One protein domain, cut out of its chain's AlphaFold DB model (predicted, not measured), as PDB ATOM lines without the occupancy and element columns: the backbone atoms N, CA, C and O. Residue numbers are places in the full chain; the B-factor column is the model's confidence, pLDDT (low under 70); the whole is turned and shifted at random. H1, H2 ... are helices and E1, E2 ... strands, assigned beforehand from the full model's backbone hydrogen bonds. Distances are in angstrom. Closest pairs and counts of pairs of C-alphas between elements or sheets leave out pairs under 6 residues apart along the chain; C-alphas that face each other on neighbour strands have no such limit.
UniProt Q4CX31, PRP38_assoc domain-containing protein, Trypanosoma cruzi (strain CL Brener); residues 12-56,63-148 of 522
ATOM      1  N   PHE A  12     294.055 260.737 303.274       92.01
ATOM      2  CA  PHE A  12     295.283 260.029 302.934       92.01
ATOM      3  C   PHE A  12     295.640 260.275 301.467       92.01
ATOM      4  O   PHE A  12     294.767 260.417 300.617       92.01
ATOM      5  N   VAL A  13     296.933 260.299 301.150       91.65
ATOM      6  CA  VAL A  13     297.410 260.405 299.765       91.65
ATOM      7  C   VAL A  13     297.619 259.002 299.214       91.65
ATOM      8  O   VAL A  13     298.471 258.261 299.705       91.65
ATOM      9  N   LEU A  14     296.854 258.638 298.192       93.23
ATOM     10  CA  LEU A  14     297.036 257.419 297.417       93.23
ATOM     11  C   LEU A  14     297.908 257.725 296.193       93.23
ATOM     12  O   LEU A  14     297.497 258.450 295.292       93.23
ATOM     13  N   GLU A  15     299.111 257.161 296.156       91.63
ATOM     14  CA  GLU A  15     299.986 257.170 294.984       91.63
ATOM     15  C   GLU A  15     299.566 256.031 294.053       91.63
ATOM     16  O   GLU A  15     299.623 254.854 294.423       91.63
ATOM     17  N   VAL A  16     299.139 256.391 292.849       90.76
ATOM     18  CA  VAL A  16     298.673 255.476 291.808       90.76
ATOM     19  C   VAL A  16     299.663 255.523 290.648       90.76
ATOM     20  O   VAL A  16     299.950 256.617 290.179       90.76
ATOM     21  N   PRO A  17     300.186 254.395 290.144       89.41
ATOM     22  CA  PRO A  17     301.040 254.414 288.957       89.41
ATOM     23  C   PRO A  17     300.357 255.113 287.774       89.41
ATOM     24  O   PRO A  17     299.176 254.870 287.522       89.41
ATOM     25  N   ALA A  18     301.088 255.944 287.028       85.52
ATOM     26  CA  ALA A  18     300.540 256.711 285.901       85.52
ATOM     27  C   ALA A  18     299.952 255.817 284.786       85.52
ATOM     28  O   ALA A  18     299.041 256.216 284.068       85.52
ATOM     29  N   GLU A  19     300.443 254.580 284.684       85.40
ATOM     30  CA  GLU A  19     299.963 253.529 283.780       85.40
ATOM     31  C   GLU A  19     298.581 252.951 284.152       85.40
ATOM     32  O   GLU A  19     297.958 252.266 283.338       85.40
ATOM     33  N   HIS A  20     298.077 253.208 285.364       85.73
ATOM     34  CA  HIS A  20     296.805 252.656 285.821       85.73
ATOM     35  C   HIS A  20     295.604 253.426 285.231       85.73
ATOM     36  O   HIS A  20     295.553 254.653 285.342       85.73
ATOM     37  N   PRO A  21     294.579 252.738 284.680       82.46
ATOM     38  CA  PRO A  21     293.376 253.387 284.160       82.46
ATOM     39  C   PRO A  21     292.685 254.286 285.194       82.46
ATOM     40  O   PRO A  21     292.521 253.888 286.352       82.46
ATOM     41  N   GLN A  22     292.242 255.465 284.745       81.89
ATOM     42  CA  GLN A  22     291.464 256.430 285.525       81.89
ATOM     43  C   GLN A  22     290.040 256.569 284.952       81.89
ATOM     44  O   GLN A  22     289.885 256.558 283.727       81.89
ATOM     45  N   PRO A  23     288.999 256.725 285.795       84.01
ATOM     46  CA  PRO A  23     289.034 256.702 287.263       84.01
ATOM     47  C   PRO A  23     289.307 255.295 287.826       84.01
ATOM     48  O   PRO A  23     289.058 254.291 287.152       84.01
ATOM     49  N   ILE A  24     289.800 255.215 289.068       84.60
ATOM     50  CA  ILE A  24     290.001 253.932 289.762       84.60
ATOM     51  C   ILE A  24     288.671 253.174 289.809       84.60
ATOM     52  O   ILE A  24     287.653 253.682 290.279       84.60
ATOM     53  N   GLN A  25     288.672 251.941 289.306       86.83
ATOM     54  CA  GLN A  25     287.446 251.158 289.197       86.83
ATOM     55  C   GLN A  25     286.945 250.703 290.585       86.83
ATOM     56  O   GLN A  25     287.763 250.362 291.443       86.83
ATOM     57  N   PRO A  26     285.619 250.580 290.806       86.59
ATOM     58  CA  PRO A  26     285.058 250.196 292.107       86.59
ATOM     59  C   PRO A  26     285.586 248.867 292.665       86.59
ATOM     60  O   PRO A  26     285.759 248.717 293.871       86.59
ATOM     61  N   HIS A  27     285.882 247.899 291.792       88.56
ATOM     62  CA  HIS A  27     286.437 246.612 292.209       88.56
ATOM     63  C   HIS A  27     287.869 246.747 292.758       88.56
ATOM     64  O   HIS A  27     288.242 246.014 293.671       88.56
ATOM     65  N   VAL A  28     288.658 247.696 292.236       90.25
ATOM     66  CA  VAL A  28     289.996 248.014 292.752       90.25
ATOM     67  C   VAL A  28     289.860 248.676 294.114       90.25
ATOM     68  O   VAL A  28     290.528 248.258 295.049       90.25
ATOM     69  N   LEU A  29     288.935 249.627 294.272       90.52
ATOM     70  CA  LEU A  29     288.658 250.239 295.576       90.52
ATOM     71  C   LEU A  29     288.265 249.215 296.638       90.52
ATOM     72  O   LEU A  29     288.740 249.289 297.769       90.52
ATOM     73  N   LEU A  30     287.451 248.224 296.274       91.37
ATOM     74  CA  LEU A  30     287.094 247.142 297.184       91.37
ATOM     75  C   LEU A  30     288.312 246.287 297.574       91.37
ATOM     76  O   LEU A  30     288.440 245.898 298.737       91.37
ATOM     77  N   GLN A  31     289.233 246.031 296.637       91.36
ATOM     78  CA  GLN A  31     290.507 245.363 296.935       91.36
ATOM     79  C   GLN A  31     291.377 246.208 297.871       91.36
ATOM     80  O   GLN A  31     291.870 245.685 298.866       91.36
ATOM     81  N   LEU A  32     291.510 247.515 297.616       92.70
ATOM     82  CA  LEU A  32     292.246 248.424 298.499       92.70
ATOM     83  C   LEU A  32     291.648 248.423 299.908       92.70
ATOM     84  O   LEU A  32     292.380 248.295 300.886       92.70
ATOM     85  N   GLN A  33     290.319 248.495 300.023       93.29
ATOM     86  CA  GLN A  33     289.645 248.416 301.313       93.29
ATOM     87  C   GLN A  33     289.881 247.074 302.003       93.29
ATOM     88  O   GLN A  33     290.094 247.056 303.209       93.29
ATOM     89  N   THR A  34     289.859 245.964 301.266       91.79
ATOM     90  CA  THR A  34     290.118 244.622 301.810       91.79
ATOM     91  C   THR A  34     291.513 244.535 302.429       91.79
ATOM     92  O   THR A  34     291.665 244.048 303.550       91.79
ATOM     93  N   GLU A  35     292.516 245.073 301.739       93.01
ATOM     94  CA  GLU A  35     293.894 245.123 302.229       93.01
ATOM     95  C   GLU A  35     294.022 246.040 303.441       93.01
ATOM     96  O   GLU A  35     294.532 245.622 304.478       93.01
ATOM     97  N   LEU A  36     293.470 247.253 303.375       94.02
ATOM     98  CA  LEU A  36     293.493 248.192 304.498       94.02
ATOM     99  C   LEU A  36     292.753 247.633 305.718       94.02
ATOM    100  O   LEU A  36     293.242 247.736 306.840       94.02
ATOM    101  N   TYR A  37     291.627 246.957 305.506       92.86
ATOM    102  CA  TYR A  37     290.874 246.263 306.545       92.86
ATOM    103  C   TYR A  37     291.705 245.167 307.220       92.86
ATOM    104  O   TYR A  37     291.631 244.993 308.439       92.86
ATOM    105  N   SER A  38     292.537 244.457 306.452       91.66
ATOM    106  CA  SER A  38     293.448 243.427 306.961       91.66
ATOM    107  C   SER A  38     294.580 243.978 307.841       91.66
ATOM    108  O   SER A  38     295.174 243.213 308.605       91.66
ATOM    109  N   LEU A  39     294.835 245.289 307.799       92.90
ATOM    110  CA  LEU A  39     295.801 245.968 308.667       92.90
ATOM    111  C   LEU A  39     295.186 246.421 309.997       92.90
ATOM    112  O   LEU A  39     295.911 246.586 310.975       92.90
ATOM    113  N   LEU A  40     293.862 246.593 310.049       92.18
ATOM    114  CA  LEU A  40     293.159 247.066 311.245       92.18
ATOM    115  C   LEU A  40     293.152 246.011 312.352       92.18
ATOM    116  O   LEU A  40     293.129 244.806 312.082       92.18
ATOM    117  N   THR A  41     293.073 246.434 313.607       90.72
ATOM    118  CA  THR A  41     292.931 245.519 314.740       90.72
ATOM    119  C   THR A  41     291.584 244.780 314.697       90.72
ATOM    120  O   THR A  41     290.577 245.314 314.213       90.72
ATOM    121  N   PRO A  42     291.487 243.564 315.273       88.68
ATOM    122  CA  PRO A  42     290.215 242.840 315.368       88.68
ATOM    123  C   PRO A  42     289.100 243.638 316.066       88.68
ATOM    124  O   PRO A  42     287.912 243.424 315.816       88.68
ATOM    125  N   THR A  43     289.458 244.566 316.954       87.55
ATOM    126  CA  THR A  43     288.504 245.433 317.653       87.55
ATOM    127  C   THR A  43     287.870 246.445 316.706       87.55
ATOM    128  O   THR A  43     286.642 246.515 316.656       87.55
ATOM    129  N   VAL A  44     288.668 247.172 315.918       89.03
ATOM    130  CA  VAL A  44     288.146 248.135 314.935       89.03
ATOM    131  C   VAL A  44     287.352 247.426 313.843       89.03
ATOM    132  O   VAL A  44     286.239 247.841 313.535       89.03
ATOM    133  N   ARG A  45     287.829 246.277 313.354       90.02
ATOM    134  CA  ARG A  45     287.096 245.446 312.383       90.02
ATOM    135  C   ARG A  45     285.677 245.086 312.833       90.02
ATOM    136  O   ARG A  45     284.731 245.214 312.057       90.02
ATOM    137  N   ARG A  46     285.514 244.658 314.090       86.95
ATOM    138  CA  ARG A  46     284.193 244.350 314.676       86.95
ATOM    139  C   ARG A  46     283.322 245.595 314.807       86.95
ATOM    140  O   ARG A  46     282.123 245.537 314.538       86.95
ATOM    141  N   LYS A  47     283.923 246.715 315.207       88.07
ATOM    142  CA  LYS A  47     283.245 248.005 315.345       88.07
ATOM    143  C   LYS A  47     282.720 248.522 313.997       88.07
ATOM    144  O   LYS A  47     281.554 248.895 313.934       88.07
ATOM    145  N   ILE A  48     283.506 248.426 312.923       87.78
ATOM    146  CA  ILE A  48     283.087 248.773 311.553       87.78
ATOM    147  C   ILE A  48     281.883 247.923 311.121       87.78
ATOM    148  O   ILE A  48     280.854 248.473 310.741       87.78
ATOM    149  N   HIS A  49     281.946 246.592 311.255       82.00
ATOM    150  CA  HIS A  49     280.801 245.726 310.908       82.00
ATOM    151  C   HIS A  49     279.542 246.044 311.713       82.00
ATOM    152  O   HIS A  49     278.437 245.996 311.179       82.00
ATOM    153  N   THR A  50     279.708 246.399 312.989       82.01
ATOM    154  CA  THR A  50     278.586 246.795 313.851       82.01
ATOM    155  C   THR A  50     277.969 248.115 313.388       82.01
ATOM    156  O   THR A  50     276.748 248.241 313.378       82.01
ATOM    157  N   THR A  51     278.791 249.084 312.977       81.44
ATOM    158  CA  THR A  51     278.329 250.391 312.486       81.44
ATOM    159  C   THR A  51     277.626 250.289 311.133       81.44
ATOM    160  O   THR A  51     276.618 250.958 310.928       81.44
ATOM    161  N   HIS A  52     278.113 249.439 310.227       75.31
ATOM    162  CA  HIS A  52     277.595 249.344 308.859       75.31
ATOM    163  C   HIS A  52     276.570 248.218 308.637       75.31
ATOM    164  O   HIS A  52     276.107 248.020 307.518       75.31
ATOM    165  N   GLY A  53     276.166 247.497 309.688       61.17
ATOM    166  CA  GLY A  53     275.006 246.599 309.636       61.17
ATOM    167  C   GLY A  53     275.206 245.284 308.873       61.17
ATOM    168  O   GLY A  53     274.220 244.593 308.609       61.17
ATOM    169  N   SER A  54     276.447 244.886 308.567       54.06
ATOM    170  CA  SER A  54     276.750 243.562 307.999       54.06
ATOM    171  C   SER A  54     276.615 242.479 309.071       54.06
ATOM    172  O   SER A  54     277.583 241.944 309.609       54.06
ATOM    173  N   HIS A  55     275.371 242.150 309.411       50.07
ATOM    174  CA  HIS A  55     275.012 241.048 310.297       50.07
ATOM    175  C   HIS A  55     275.174 239.696 309.584       50.07
ATOM    176  O   HIS A  55     274.204 238.962 309.399       50.07
ATOM    177  N   SER A  56     276.403 239.334 309.209       45.04
ATOM    178  CA  SER A  56     276.728 237.931 308.946       45.04
ATOM    179  C   SER A  56     277.102 237.273 310.269       45.04
ATOM    180  O   SER A  56     278.175 237.488 310.832       45.04
ATOM    181  N   PRO A  63     286.099 238.994 312.014       72.91
ATOM    182  CA  PRO A  63     285.086 239.104 310.974       72.91
ATOM    183  C   PRO A  63     285.733 239.118 309.577       72.91
ATOM    184  O   PRO A  63     286.843 239.646 309.423       72.91
ATOM    185  N   PRO A  64     285.061 238.549 308.560       76.33
ATOM    186  CA  PRO A  64     285.578 238.542 307.199       76.33
ATOM    187  C   PRO A  64     285.682 239.975 306.646       76.33
ATOM    188  O   PRO A  64     284.973 240.875 307.122       76.33
ATOM    189  N   PRO A  65     286.546 240.207 305.642       76.62
ATOM    190  CA  PRO A  65     286.564 241.468 304.921       76.62
ATOM    191  C   PRO A  65     285.188 241.771 304.318       76.62
ATOM    192  O   PRO A  65     284.487 240.845 303.899       76.62
ATOM    193  N   PRO A  66     284.781 243.046 304.287       77.60
ATOM    194  CA  PRO A  66     283.513 243.429 303.693       77.60
ATOM    195  C   PRO A  66     283.514 243.225 302.174       77.60
ATOM    196  O   PRO A  66     284.516 243.448 301.499       77.60
ATOM    197  N   ASP A  67     282.359 242.841 301.644       80.87
ATOM    198  CA  ASP A  67     282.066 242.682 300.214       80.87
ATOM    199  C   ASP A  67     281.603 243.988 299.542       80.87
ATOM    200  O   ASP A  67     281.319 244.027 298.346       80.87
ATOM    201  N   SER A  68     281.542 245.069 300.316       84.76
ATOM    202  CA  SER A  68     281.104 246.401 299.915       84.76
ATOM    203  C   SER A  68     282.027 247.464 300.508       84.76
ATOM    204  O   SER A  68     282.699 247.238 301.516       84.76
ATOM    205  N   LEU A  69     282.093 248.637 299.873       82.89
ATOM    206  CA  LEU A  69     282.807 249.785 300.431       82.89
ATOM    207  C   LEU A  69     282.074 250.265 301.687       82.89
ATOM    208  O   LEU A  69     280.896 250.604 301.630       82.89
ATOM    209  N   LEU A  70     282.769 250.247 302.822       85.73
ATOM    210  CA  LEU A  70     282.230 250.604 304.131       85.73
ATOM    211  C   LEU A  70     282.864 251.882 304.673       85.73
ATOM    212  O   LEU A  70     282.155 252.736 305.193       85.73
ATOM    213  N   PHE A  71     284.189 252.002 304.571       90.60
ATOM    214  CA  PHE A  71     284.956 253.035 305.272       90.60
ATOM    215  C   PHE A  71     285.954 253.775 304.375       90.60
ATOM    216  O   PHE A  71     286.794 254.508 304.889       90.60
ATOM    217  N   ILE A  72     285.901 253.576 303.057       91.82
ATOM    218  CA  ILE A  72     286.768 254.262 302.095       91.82
ATOM    219  C   ILE A  72     285.916 254.957 301.043       91.82
ATOM    220  O   ILE A  72     284.973 254.366 300.520       91.82
ATOM    221  N   ASP A  73     286.304 256.183 300.724       89.96
ATOM    222  CA  ASP A  73     285.779 256.992 299.635       89.96
ATOM    223  C   ASP A  73     286.938 257.693 298.899       89.96
ATOM    224  O   ASP A  73     288.050 257.798 299.422       89.96
ATOM    225  N   MET A  74     286.707 258.143 297.670       85.82
ATOM    226  CA  MET A  74     287.687 258.900 296.887       85.82
ATOM    227  C   MET A  74     287.181 260.313 296.651       85.82
ATOM    228  O   MET A  74     286.091 260.495 296.110       85.82
ATOM    229  N   GLU A  75     288.004 261.313 296.957       79.49
ATOM    230  CA  GLU A  75     287.690 262.669 296.526       79.49
ATOM    231  C   GLU A  75     288.034 262.810 295.042       79.49
ATOM    232  O   GLU A  75     289.119 262.433 294.588       79.49
ATOM    233  N   SER A  76     287.095 263.332 294.256       55.88
ATOM    234  CA  SER A  76     287.301 263.613 292.839       55.88
ATOM    235  C   SER A  76     288.230 264.816 292.673       55.88
ATOM    236  O   SER A  76     287.786 265.922 292.375       55.88
ATOM    237  N   THR A  77     289.531 264.619 292.878       53.87
ATOM    238  CA  THR A  77     290.542 265.609 292.508       53.87
ATOM    239  C   THR A  77     290.720 265.614 290.987       53.87
ATOM    240  O   THR A  77     290.874 264.541 290.395       53.87
ATOM    241  N   PRO A  78     290.716 266.789 290.326       45.22
ATOM    242  CA  PRO A  78     291.077 266.876 288.917       45.22
ATOM    243  C   PRO A  78     292.517 266.369 288.737       45.22
ATOM    244  O   PRO A  78     293.328 266.541 289.653       45.22
ATOM    245  N   PRO A  79     292.855 265.742 287.594       42.71
ATOM    246  CA  PRO A  79     294.226 265.328 287.325       42.71
ATOM    247  C   PRO A  79     295.113 266.565 287.446       42.71
ATOM    248  O   PRO A  79     294.975 267.515 286.680       42.71
ATOM    249  N   THR A  80     295.965 266.593 288.468       47.68
ATOM    250  CA  THR A  80     296.991 267.624 288.578       47.68
ATOM    251  C   THR A  80     297.931 267.402 287.404       47.68
ATOM    252  O   THR A  80     298.326 266.257 287.170       47.68
ATOM    253  N   ASP A  81     298.218 268.456 286.636       41.16
ATOM    254  CA  ASP A  81     299.071 268.386 285.451       41.16
ATOM    255  C   ASP A  81     300.312 267.535 285.741       41.16
ATOM    256  O   ASP A  81     301.066 267.808 286.680       41.16
ATOM    257  N   ALA A  82     300.487 266.478 284.944       40.91
ATOM    258  CA  ALA A  82     301.654 265.610 284.938       40.91
ATOM    259  C   ALA A  82     302.883 266.424 284.491       40.91
ATOM    260  O   ALA A  82     303.293 266.387 283.335       40.91
ATOM    261  N   GLY A  83     303.402 267.247 285.400       44.64
ATOM    262  CA  GLY A  83     304.573 268.102 285.217       44.64
ATOM    263  C   GLY A  83     305.746 267.733 286.126       44.64
ATOM    264  O   GLY A  83     306.776 268.395 286.063       44.64
ATOM    265  N   ASN A  84     305.614 266.689 286.948       48.50
ATOM    266  CA  ASN A  84     306.719 266.134 287.725       48.50
ATOM    267  C   ASN A  84     307.200 264.838 287.072       48.50
ATOM    268  O   ASN A  84     306.387 264.039 286.623       48.50
ATOM    269  N   GLU A  85     308.515 264.631 287.060       53.13
ATOM    270  CA  GLU A  85     309.234 263.446 286.555       53.13
ATOM    271  C   GLU A  85     308.895 262.127 287.298       53.13
ATOM    272  O   GLU A  85     309.635 261.152 287.204       53.13
ATOM    273  N   ASP A  86     307.786 262.084 288.038       61.42
ATOM    274  CA  ASP A  86     307.363 260.953 288.852       61.42
ATOM    275  C   ASP A  86     306.300 260.120 288.112       61.42
ATOM    276  O   ASP A  86     305.247 260.624 287.723       61.42
ATOM    277  N   ASP A  87     306.546 258.812 287.975       81.46
ATOM    278  CA  ASP A  87     305.661 257.803 287.357       81.46
ATOM    279  C   ASP A  87     304.343 257.548 288.144       81.46
ATOM    280  O   ASP A  87     303.748 256.464 288.063       81.46
ATOM    281  N   CYS A  88     303.858 258.507 288.944       84.70
ATOM    282  CA  CYS A  88     302.670 258.361 289.786       84.70
ATOM    283  C   CYS A  88     301.738 259.584 289.806       84.70
ATOM    284  O   CYS A  88     302.143 260.740 289.769       84.70
ATOM    285  N   ILE A  89     300.444 259.291 289.916       86.99
ATOM    286  CA  ILE A  89     299.337 260.220 290.122       86.99
ATOM    287  C   ILE A  89     298.977 260.185 291.609       86.99
ATOM    288  O   ILE A  89     298.792 259.109 292.182       86.99
ATOM    289  N   HIS A  90     298.851 261.348 292.242       88.30
ATOM    290  CA  HIS A  90     298.387 261.456 293.624       88.30
ATOM    291  C   HIS A  90     296.880 261.688 293.662       88.30
ATOM    292  O   HIS A  90     296.383 262.638 293.061       88.30
ATOM    293  N   VAL A  91     296.163 260.837 294.391       89.11
ATOM    294  CA  VAL A  91     294.722 260.970 294.611       89.11
ATOM    295  C   VAL A  91     294.431 261.032 296.102       89.11
ATOM    296  O   VAL A  91     295.104 260.378 296.900       89.11
ATOM    297  N   LEU A  92     293.432 261.817 296.493       90.87
ATOM    298  CA  LEU A  92     293.014 261.920 297.884       90.87
ATOM    299  C   LEU A  92     292.020 260.799 298.220       90.87
ATOM    300  O   LEU A  92     290.925 260.719 297.662       90.87
ATOM    301  N   LEU A  93     292.429 259.913 299.126       92.36
ATOM    302  CA  LEU A  93     291.610 258.832 299.661       92.36
ATOM    303  C   LEU A  93     291.049 259.261 301.016       92.36
ATOM    304  O   LEU A  93     291.809 259.581 301.931       92.36
ATOM    305  N   LEU A  94     289.729 259.230 301.156       93.64
ATOM    306  CA  LEU A  94     289.041 259.527 302.403       93.64
ATOM    307  C   LEU A  94     288.733 258.226 303.135       93.64
ATOM    308  O   LEU A  94     287.995 257.372 302.649       93.64
ATOM    309  N   VAL A  95     289.274 258.079 304.337       93.90
ATOM    310  CA  VAL A  95     288.881 257.022 305.265       93.90
ATOM    311  C   VAL A  95     287.731 257.557 306.107       93.90
ATOM    312  O   VAL A  95     287.932 258.396 306.977       93.90
ATOM    313  N   THR A  96     286.514 257.095 305.835       92.96
ATOM    314  CA  THR A  96     285.261 257.662 306.357       92.96
ATOM    315  C   THR A  96     284.849 257.111 307.725       92.96
ATOM    316  O   THR A  96     283.807 257.502 308.255       92.96
ATOM    317  N   ASP A  97     285.650 256.227 308.326       93.18
ATOM    318  CA  ASP A  97     285.514 255.770 309.713       93.18
ATOM    319  C   ASP A  97     286.719 256.250 310.525       93.18
ATOM    320  O   ASP A  97     287.862 255.896 310.222       93.18
ATOM    321  N   SER A  98     286.476 257.044 311.570       92.75
ATOM    322  CA  SER A  98     287.561 257.672 312.331       92.75
ATOM    323  C   SER A  98     288.487 256.646 312.992       92.75
ATOM    324  O   SER A  98     289.684 256.882 313.145       92.75
ATOM    325  N   ARG A  99     287.960 255.472 313.360       92.14
ATOM    326  CA  ARG A  99     288.700 254.399 314.045       92.14
ATOM    327  C   ARG A  99     289.653 253.721 313.081       92.14
ATOM    328  O   ARG A  99     290.803 253.478 313.440       92.14
ATOM    329  N   ALA A 100     289.190 253.470 311.857       92.76
ATOM    330  CA  ALA A 100     290.049 253.000 310.778       92.76
ATOM    331  C   ALA A 100     291.126 254.042 310.448       92.76
ATOM    332  O   ALA A 100     292.305 253.696 310.373       92.76
ATOM    333  N   ALA A 101     290.739 255.317 310.324       93.06
ATOM    334  CA  ALA A 101     291.662 256.405 310.018       93.06
ATOM    335  C   ALA A 101     292.769 256.512 311.079       93.06
ATOM    336  O   ALA A 101     293.946 256.546 310.733       93.06
ATOM    337  N   ALA A 102     292.422 256.469 312.367       90.47
ATOM    338  CA  ALA A 102     293.379 256.571 313.467       90.47
ATOM    339  C   ALA A 102     294.436 255.450 313.454       90.47
ATOM    340  O   ALA A 102     295.632 255.714 313.644       90.47
ATOM    341  N   GLU A 103     294.022 254.200 313.219       91.14
ATOM    342  CA  GLU A 103     294.947 253.064 313.136       91.14
ATOM    343  C   GLU A 103     295.832 253.133 311.886       91.14
ATOM    344  O   GLU A 103     297.055 253.017 312.001       91.14
ATOM    345  N   LEU A 104     295.251 253.400 310.711       92.36
ATOM    346  CA  LEU A 104     296.004 253.542 309.459       92.36
ATOM    347  C   LEU A 104     296.997 254.704 309.528       92.36
ATOM    348  O   LEU A 104     298.154 254.551 309.136       92.36
ATOM    349  N   PHE A 105     296.590 255.831 310.113       90.51
ATOM    350  CA  PHE A 105     297.464 256.976 310.329       90.51
ATOM    351  C   PHE A 105     298.654 256.600 311.210       90.51
ATOM    352  O   PHE A 105     299.790 256.965 310.919       90.51
ATOM    353  N   SER A 106     298.417 255.823 312.270       88.81
ATOM    354  CA  SER A 106     299.473 255.367 313.178       88.81
ATOM    355  C   SER A 106     300.447 254.405 312.484       88.81
ATOM    356  O   SER A 106     301.657 254.492 312.701       88.81
ATOM    357  N   ILE A 107     299.951 253.538 311.596       90.33
ATOM    358  CA  ILE A 107     300.783 252.681 310.736       90.33
ATOM    359  C   ILE A 107     301.624 253.536 309.774       90.33
ATOM    360  O   ILE A 107     302.827 253.294 309.648       90.33
ATOM    361  N   GLY A 108     301.028 254.560 309.154       87.83
ATOM    362  CA  GLY A 108     301.701 255.503 308.252       87.83
ATOM    363  C   GLY A 108     302.650 256.495 308.940       87.83
ATOM    364  O   GLY A 108     303.440 257.152 308.275       87.83
ATOM    365  N   LEU A 109     302.619 256.621 310.271       86.90
ATOM    366  CA  LEU A 109     303.658 257.345 311.017       86.90
ATOM    367  C   LEU A 109     304.894 256.480 311.270       86.90
ATOM    368  O   LEU A 109     306.000 257.006 311.385       86.90
ATOM    369  N   ARG A 110     304.703 255.161 311.386       88.14
ATOM    370  CA  ARG A 110     305.773 254.180 311.623       88.14
ATOM    371  C   ARG A 110     306.467 253.748 310.335       88.14
ATOM    372  O   ARG A 110     307.618 253.331 310.379       88.14
ATOM    373  N   ASN A 111     305.771 253.852 309.207       88.66
ATOM    374  CA  ASN A 111     306.255 253.464 307.888       88.66
ATOM    375  C   ASN A 111     306.111 254.645 306.923       88.66
ATOM    376  O   ASN A 111     305.124 255.363 307.017       88.66
ATOM    377  N   PRO A 112     307.029 254.843 305.961       84.97
ATOM    378  CA  PRO A 112     306.928 255.951 305.006       84.97
ATOM    379  C   PRO A 112     305.662 255.883 304.135       84.97
ATOM    380  O   PRO A 112     305.160 256.916 303.697       84.97
ATOM    381  N   PHE A 113     305.158 254.675 303.880       90.54
ATOM    382  CA  PHE A 113     303.909 254.402 303.176       90.54
ATOM    383  C   PHE A 113     303.395 252.999 303.533       90.54
ATOM    384  O   PHE A 113     304.150 252.150 304.010       90.54
ATOM    385  N   ILE A 114     302.118 252.747 303.255       92.22
ATOM    386  CA  ILE A 114     301.509 251.415 303.251       92.22
ATOM    387  C   ILE A 114     301.507 250.919 301.805       92.22
ATOM    388  O   ILE A 114     300.963 251.582 300.920       92.22
ATOM    389  N   ALA A 115     302.147 249.779 301.553       93.25
ATOM    390  CA  ALA A 115     302.135 249.151 300.236       93.25
ATOM    391  C   ALA A 115     300.768 248.503 299.982       93.25
ATOM    392  O   ALA A 115     300.287 247.736 300.813       93.25
ATOM    393  N   LEU A 116     300.166 248.811 298.836       92.74
ATOM    394  CA  LEU A 116     298.874 248.286 298.409       92.74
ATOM    395  C   LEU A 116     299.024 247.513 297.081       92.74
ATOM    396  O   LEU A 116     300.066 247.606 296.419       92.74
ATOM    397  N   PRO A 117     298.009 246.729 296.670       89.16
ATOM    398  CA  PRO A 117     297.984 246.071 295.368       89.16
ATOM    399  C   PRO A 117     298.173 247.052 294.206       89.16
ATOM    400  O   PRO A 117     298.044 248.264 294.357       89.16
ATOM    401  N   HIS A 118     298.477 246.516 293.020       88.58
ATOM    402  CA  HIS A 118     298.653 247.309 291.791       88.58
ATOM    403  C   HIS A 118     299.757 248.369 291.882       88.58
ATOM    404  O   HIS A 118     299.689 249.396 291.216       88.58
ATOM    405  N   ARG A 119     300.781 248.115 292.713       88.98
ATOM    406  CA  ARG A 119     301.897 249.038 292.996       88.98
ATOM    407  C   ARG A 119     301.450 250.380 293.593       88.98
ATOM    408  O   ARG A 119     302.230 251.330 293.592       88.98
ATOM    409  N   MET A 120     300.230 250.454 294.120       92.59
ATOM    410  CA  MET A 120     299.740 251.650 294.788       92.59
ATOM    411  C   MET A 120     300.383 251.797 296.169       92.59
ATOM    412  O   MET A 120     300.790 250.817 296.804       92.59
ATOM    413  N   ARG A 121     300.480 253.034 296.655       93.24
ATOM    414  CA  ARG A 121     301.020 253.337 297.987       93.24
ATOM    415  C   ARG A 121     300.106 254.310 298.702       93.24
ATOM    416  O   ARG A 121     299.719 255.315 298.124       93.24
ATOM    417  N   LEU A 122     299.790 254.042 299.963       92.81
ATOM    418  CA  LEU A 122     299.045 254.979 300.799       92.81
ATOM    419  C   LEU A 122     300.001 255.714 301.735       92.81
ATOM    420  O   LEU A 122     300.788 255.089 302.446       92.81
ATOM    421  N   ARG A 123     299.913 257.039 301.763       90.32
ATOM    422  CA  ARG A 123     300.662 257.911 302.666       90.32
ATOM    423  C   ARG A 123     299.701 258.721 303.515       90.32
ATOM    424  O   ARG A 123     298.614 259.085 303.073       90.32
ATOM    425  N   ASN A 124     300.132 259.061 304.723       88.40
ATOM    426  CA  ASN A 124     299.410 260.034 305.532       88.40
ATOM    427  C   ASN A 124     299.371 261.373 304.787       88.40
ATOM    428  O   ASN A 124     300.398 261.832 304.274       88.40
ATOM    429  N   HIS A 125     298.200 262.002 304.737       85.60
ATOM    430  CA  HIS A 125     298.109 263.385 304.309       85.60
ATOM    431  C   HIS A 125     298.520 264.286 305.474       85.60
ATOM    432  O   HIS A 125     298.107 264.099 306.617       85.60
ATOM    433  N   TYR A 126     299.369 265.265 305.189       73.59
ATOM    434  CA  TYR A 126     299.792 266.252 306.171       73.59
ATOM    435  C   TYR A 126     299.509 267.610 305.554       73.59
ATOM    436  O   TYR A 126     300.378 268.196 304.907       73.59
ATOM    437  N   ALA A 127     298.269 268.070 305.697       61.55
ATOM    438  CA  ALA A 127     297.900 269.406 305.270       61.55
ATOM    439  C   ALA A 127     298.788 270.415 306.014       61.55
ATOM    440  O   ALA A 127     298.774 270.496 307.244       61.55
ATOM    441  N   GLY A 128     299.603 271.160 305.269       47.64
ATOM    442  CA  GLY A 128     300.383 272.265 305.808       47.64
ATOM    443  C   GLY A 128     299.475 273.461 306.055       47.64
ATOM    444  O   GLY A 128     299.361 274.335 305.203       47.64
ATOM    445  N   GLY A 129     298.818 273.508 307.212       39.53
ATOM    446  CA  GLY A 129     298.138 274.714 307.669       39.53
ATOM    447  C   GLY A 129     299.162 275.769 308.092       39.53
ATOM    448  O   GLY A 129     299.759 275.654 309.157       39.53
ATOM    449  N   GLY A 130     299.372 276.788 307.256       34.24
ATOM    450  CA  GLY A 130     300.024 278.046 307.637       34.24
ATOM    451  C   GLY A 130     301.514 277.961 307.984       34.24
ATOM    452  O   GLY A 130     301.872 278.039 309.153       34.24
ATOM    453  N   GLY A 131     302.384 277.877 306.967       37.52
ATOM    454  CA  GLY A 131     303.797 278.315 306.988       37.52
ATOM    455  C   GLY A 131     304.769 277.667 307.990       37.52
ATOM    456  O   GLY A 131     305.976 277.863 307.868       37.52
ATOM    457  N   LYS A 132     304.293 276.900 308.972       47.65
ATOM    458  CA  LYS A 132     305.137 276.225 309.956       47.65
ATOM    459  C   LYS A 132     305.751 274.978 309.319       47.65
ATOM    460  O   LYS A 132     305.037 274.227 308.649       47.65
ATOM    461  N   PRO A 133     307.059 274.734 309.520       48.13
ATOM    462  CA  PRO A 133     307.690 273.517 309.042       48.13
ATOM    463  C   PRO A 133     306.949 272.315 309.625       48.13
ATOM    464  O   PRO A 133     306.702 272.226 310.829       48.13
ATOM    465  N   ARG A 134     306.553 271.406 308.735       64.95
ATOM    466  CA  ARG A 134     305.850 270.176 309.082       64.95
ATOM    467  C   ARG A 134     306.694 269.376 310.073       64.95
ATOM    468  O   ARG A 134     307.846 269.062 309.785       64.95
ATOM    469  N   ALA A 135     306.104 269.027 311.215       74.79
ATOM    470  CA  ALA A 135     306.764 268.157 312.177       74.79
ATOM    471  C   ALA A 135     307.081 266.796 311.521       74.79
ATOM    472  O   ALA A 135     306.240 266.256 310.787       74.79
ATOM    473  N   PRO A 136     308.275 266.222 311.753       83.08
ATOM    474  CA  PRO A 136     308.622 264.913 311.225       83.08
ATOM    475  C   PRO A 136     307.668 263.836 311.779       83.08
ATOM    476  O   PRO A 136     307.238 263.931 312.933       83.08
ATOM    477  N   PRO A 137     307.357 262.769 311.014       83.41
ATOM    478  CA  PRO A 137     306.424 261.719 311.442       83.41
ATOM    479  C   PRO A 137     306.746 261.111 312.815       83.41
ATOM    480  O   PRO A 137     305.840 260.858 313.605       83.41
ATOM    481  N   ALA A 138     308.033 260.953 313.134       85.60
ATOM    482  CA  ALA A 138     308.486 260.449 314.430       85.60
ATOM    483  C   ALA A 138     308.129 261.384 315.601       85.60
ATOM    484  O   ALA A 138     307.815 260.909 316.689       85.60
ATOM    485  N   GLU A 139     308.150 262.705 315.399       86.54
ATOM    486  CA  GLU A 139     307.734 263.669 316.424       86.54
ATOM    487  C   GLU A 139     306.216 263.639 316.616       86.54
ATOM    488  O   GLU A 139     305.745 263.629 317.751       86.54
ATOM    489  N   ILE A 140     305.451 263.549 315.522       83.99
ATOM    490  CA  ILE A 140     303.988 263.404 315.581       83.99
ATOM    491  C   ILE A 140     303.617 262.127 316.341       83.99
ATOM    492  O   ILE A 140     302.739 262.162 317.203       83.99
ATOM    493  N   LEU A 141     304.308 261.015 316.070       85.01
ATOM    494  CA  LEU A 141     304.097 259.753 316.775       85.01
ATOM    495  C   LEU A 141     304.393 259.887 318.273       85.01
ATOM    496  O   LEU A 141     303.550 259.513 319.084       85.01
ATOM    497  N   ARG A 142     305.530 260.488 318.648       86.66
ATOM    498  CA  ARG A 142     305.883 260.732 320.059       86.66
ATOM    499  C   ARG A 142     304.851 261.601 320.775       86.66
ATOM    500  O   ARG A 142     304.455 261.275 321.889       86.66
ATOM    501  N   LYS A 143     304.382 262.680 320.137       83.75
ATOM    502  CA  LYS A 143     303.325 263.543 320.693       83.75
ATOM    503  C   LYS A 143     302.019 262.776 320.879       83.75
ATOM    504  O   LYS A 143     301.414 262.869 321.941       83.75
ATOM    505  N   LYS A 144     301.620 261.962 319.895       81.98
ATOM    506  CA  LYS A 144     300.438 261.093 319.997       81.98
ATOM    507  C   LYS A 144     300.558 260.085 321.140       81.98
ATOM    508  O   LYS A 144     299.613 259.927 321.904       81.98
ATOM    509  N   GLU A 145     301.705 259.430 321.285       83.69
ATOM    510  CA  GLU A 145     301.957 258.475 322.372       83.69
ATOM    511  C   GLU A 145     301.967 259.160 323.750       83.69
ATOM    512  O   GLU A 145     301.435 258.601 324.709       83.69
ATOM    513  N   SER A 146     302.487 260.391 323.837       85.33
ATOM    514  CA  SER A 146     302.453 261.209 325.056       85.33
ATOM    515  C   SER A 146     301.039 261.655 325.433       85.33
ATOM    516  O   SER A 146     300.644 261.527 326.585       85.33
ATOM    517  N   LEU A 147     300.240 262.148 324.485       83.78
ATOM    518  CA  LEU A 147     298.840 262.505 324.757       83.78
ATOM    519  C   LEU A 147     298.051 261.281 325.205       83.78
ATOM    520  O   LEU A 147     297.316 261.317 326.187       83.78
ATOM    521  N   ARG A 148     298.289 260.149 324.546       80.56
ATOM    522  CA  ARG A 148     297.664 258.887 324.904       80.56
ATOM    523  C   ARG A 148     298.017 258.417 326.320       80.56
ATOM    524  O   ARG A 148     297.155 257.839 326.982       80.56
TER     525      ARG A 148
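Overview. This is residues 12 to 56 and 63 to 148 of the 522 residues of the protein "PRP38_assoc domain-containing protein" of Trypanosoma cruzi (strain CL Brener) (UniProt Q4CX31). A small twisted sheet of four strands has two helices, H1 and H3, over one face, and H4 packs on H3 at a distance from the sheet. H2 lies off the sheet, near H1 and H3, and residues 127 to 133 stick out in the loop that leads to H4. The printed part has 131 residues, with four named helices and four named strands in the order E1 H1 H2 E2 E3 H3 E4 H4; the sheet order is E2 E3 E1 E4, antiparallel throughout, and the class is mixed, helices and strands. The whole is compact, with a radius of gyration of the C-alphas of 15.8 A, and flat, spanning 47 by 42 by 22 A.

Along the chain. E1, residues 12 to 17, begins at C-alpha 12 (295.283, 260.029, 302.934) and is 16.1 A long. H1, residues 26 to 39, is 20.2 A long, and H2, residues 42 to 52, 15.6 A. E2, residues 72 to 74, is 7.0 A long. E3, residues 88 to 95, is 20.8 A long and ends at C-alpha 95 (288.881, 257.022, 305.265). H3, residues 98 to 110, is 18.6 A long. E4, residues 121 to 124, is 10.2 A long. H4, residues 137 to 148, is 16.3 A long and ends at C-alpha 148 (297.664, 258.887, 324.904).

Arrangement. E1 is an inner strand, with E3 and E4 as its antiparallel neighbours; N 14 and O 91 of E1 and E3 are within hydrogen-bond range at 2.8 A, and so are N 13 and O 123 of E1 and E4 at 2.8 A. E2 and E3 form a hairpin, with N 73 and O 94 at 2.8 A. The pairing of E3 is staggered: residues 88 to 93 pair with E1, residues 93 to 95 with E2. H1 and H3 on one face of the sheet make two layers, a sheet with helices over one face. H1 has a height over the sheet of 9.3 A, and H3 of 8.6 A. The closest C-alphas of H3 and E4 are those of Gly 108 and Asn 124, 5.8 A. H3 and H4 touch at a steep tilt of 49 degrees, opposite ways, closest at the C-alphas of Leu 109 and Pro 137, 5.2 A. H2 is close to but not clearly touching H3, closest at the C-alphas of Val 44 and Arg 99, 6.4 A. In H1, H2, H3 and H4, every O i to N i+4 pair is within hydrogen-bond range.

Size, cuts and confidence. The C-alphas of Ser 56 and Gly 131, the two farthest apart, are 48.7 A apart. Residues 57 to 62 are not printed, and C-alphas 56 and 63 are 8.7 A apart across the cut. The links E2 to E3 and E4 to H4 are long. The mean pLDDT of the printed part is 80.8; residues 53 to 56, 76 to 86 and 127 to 134 are under 70.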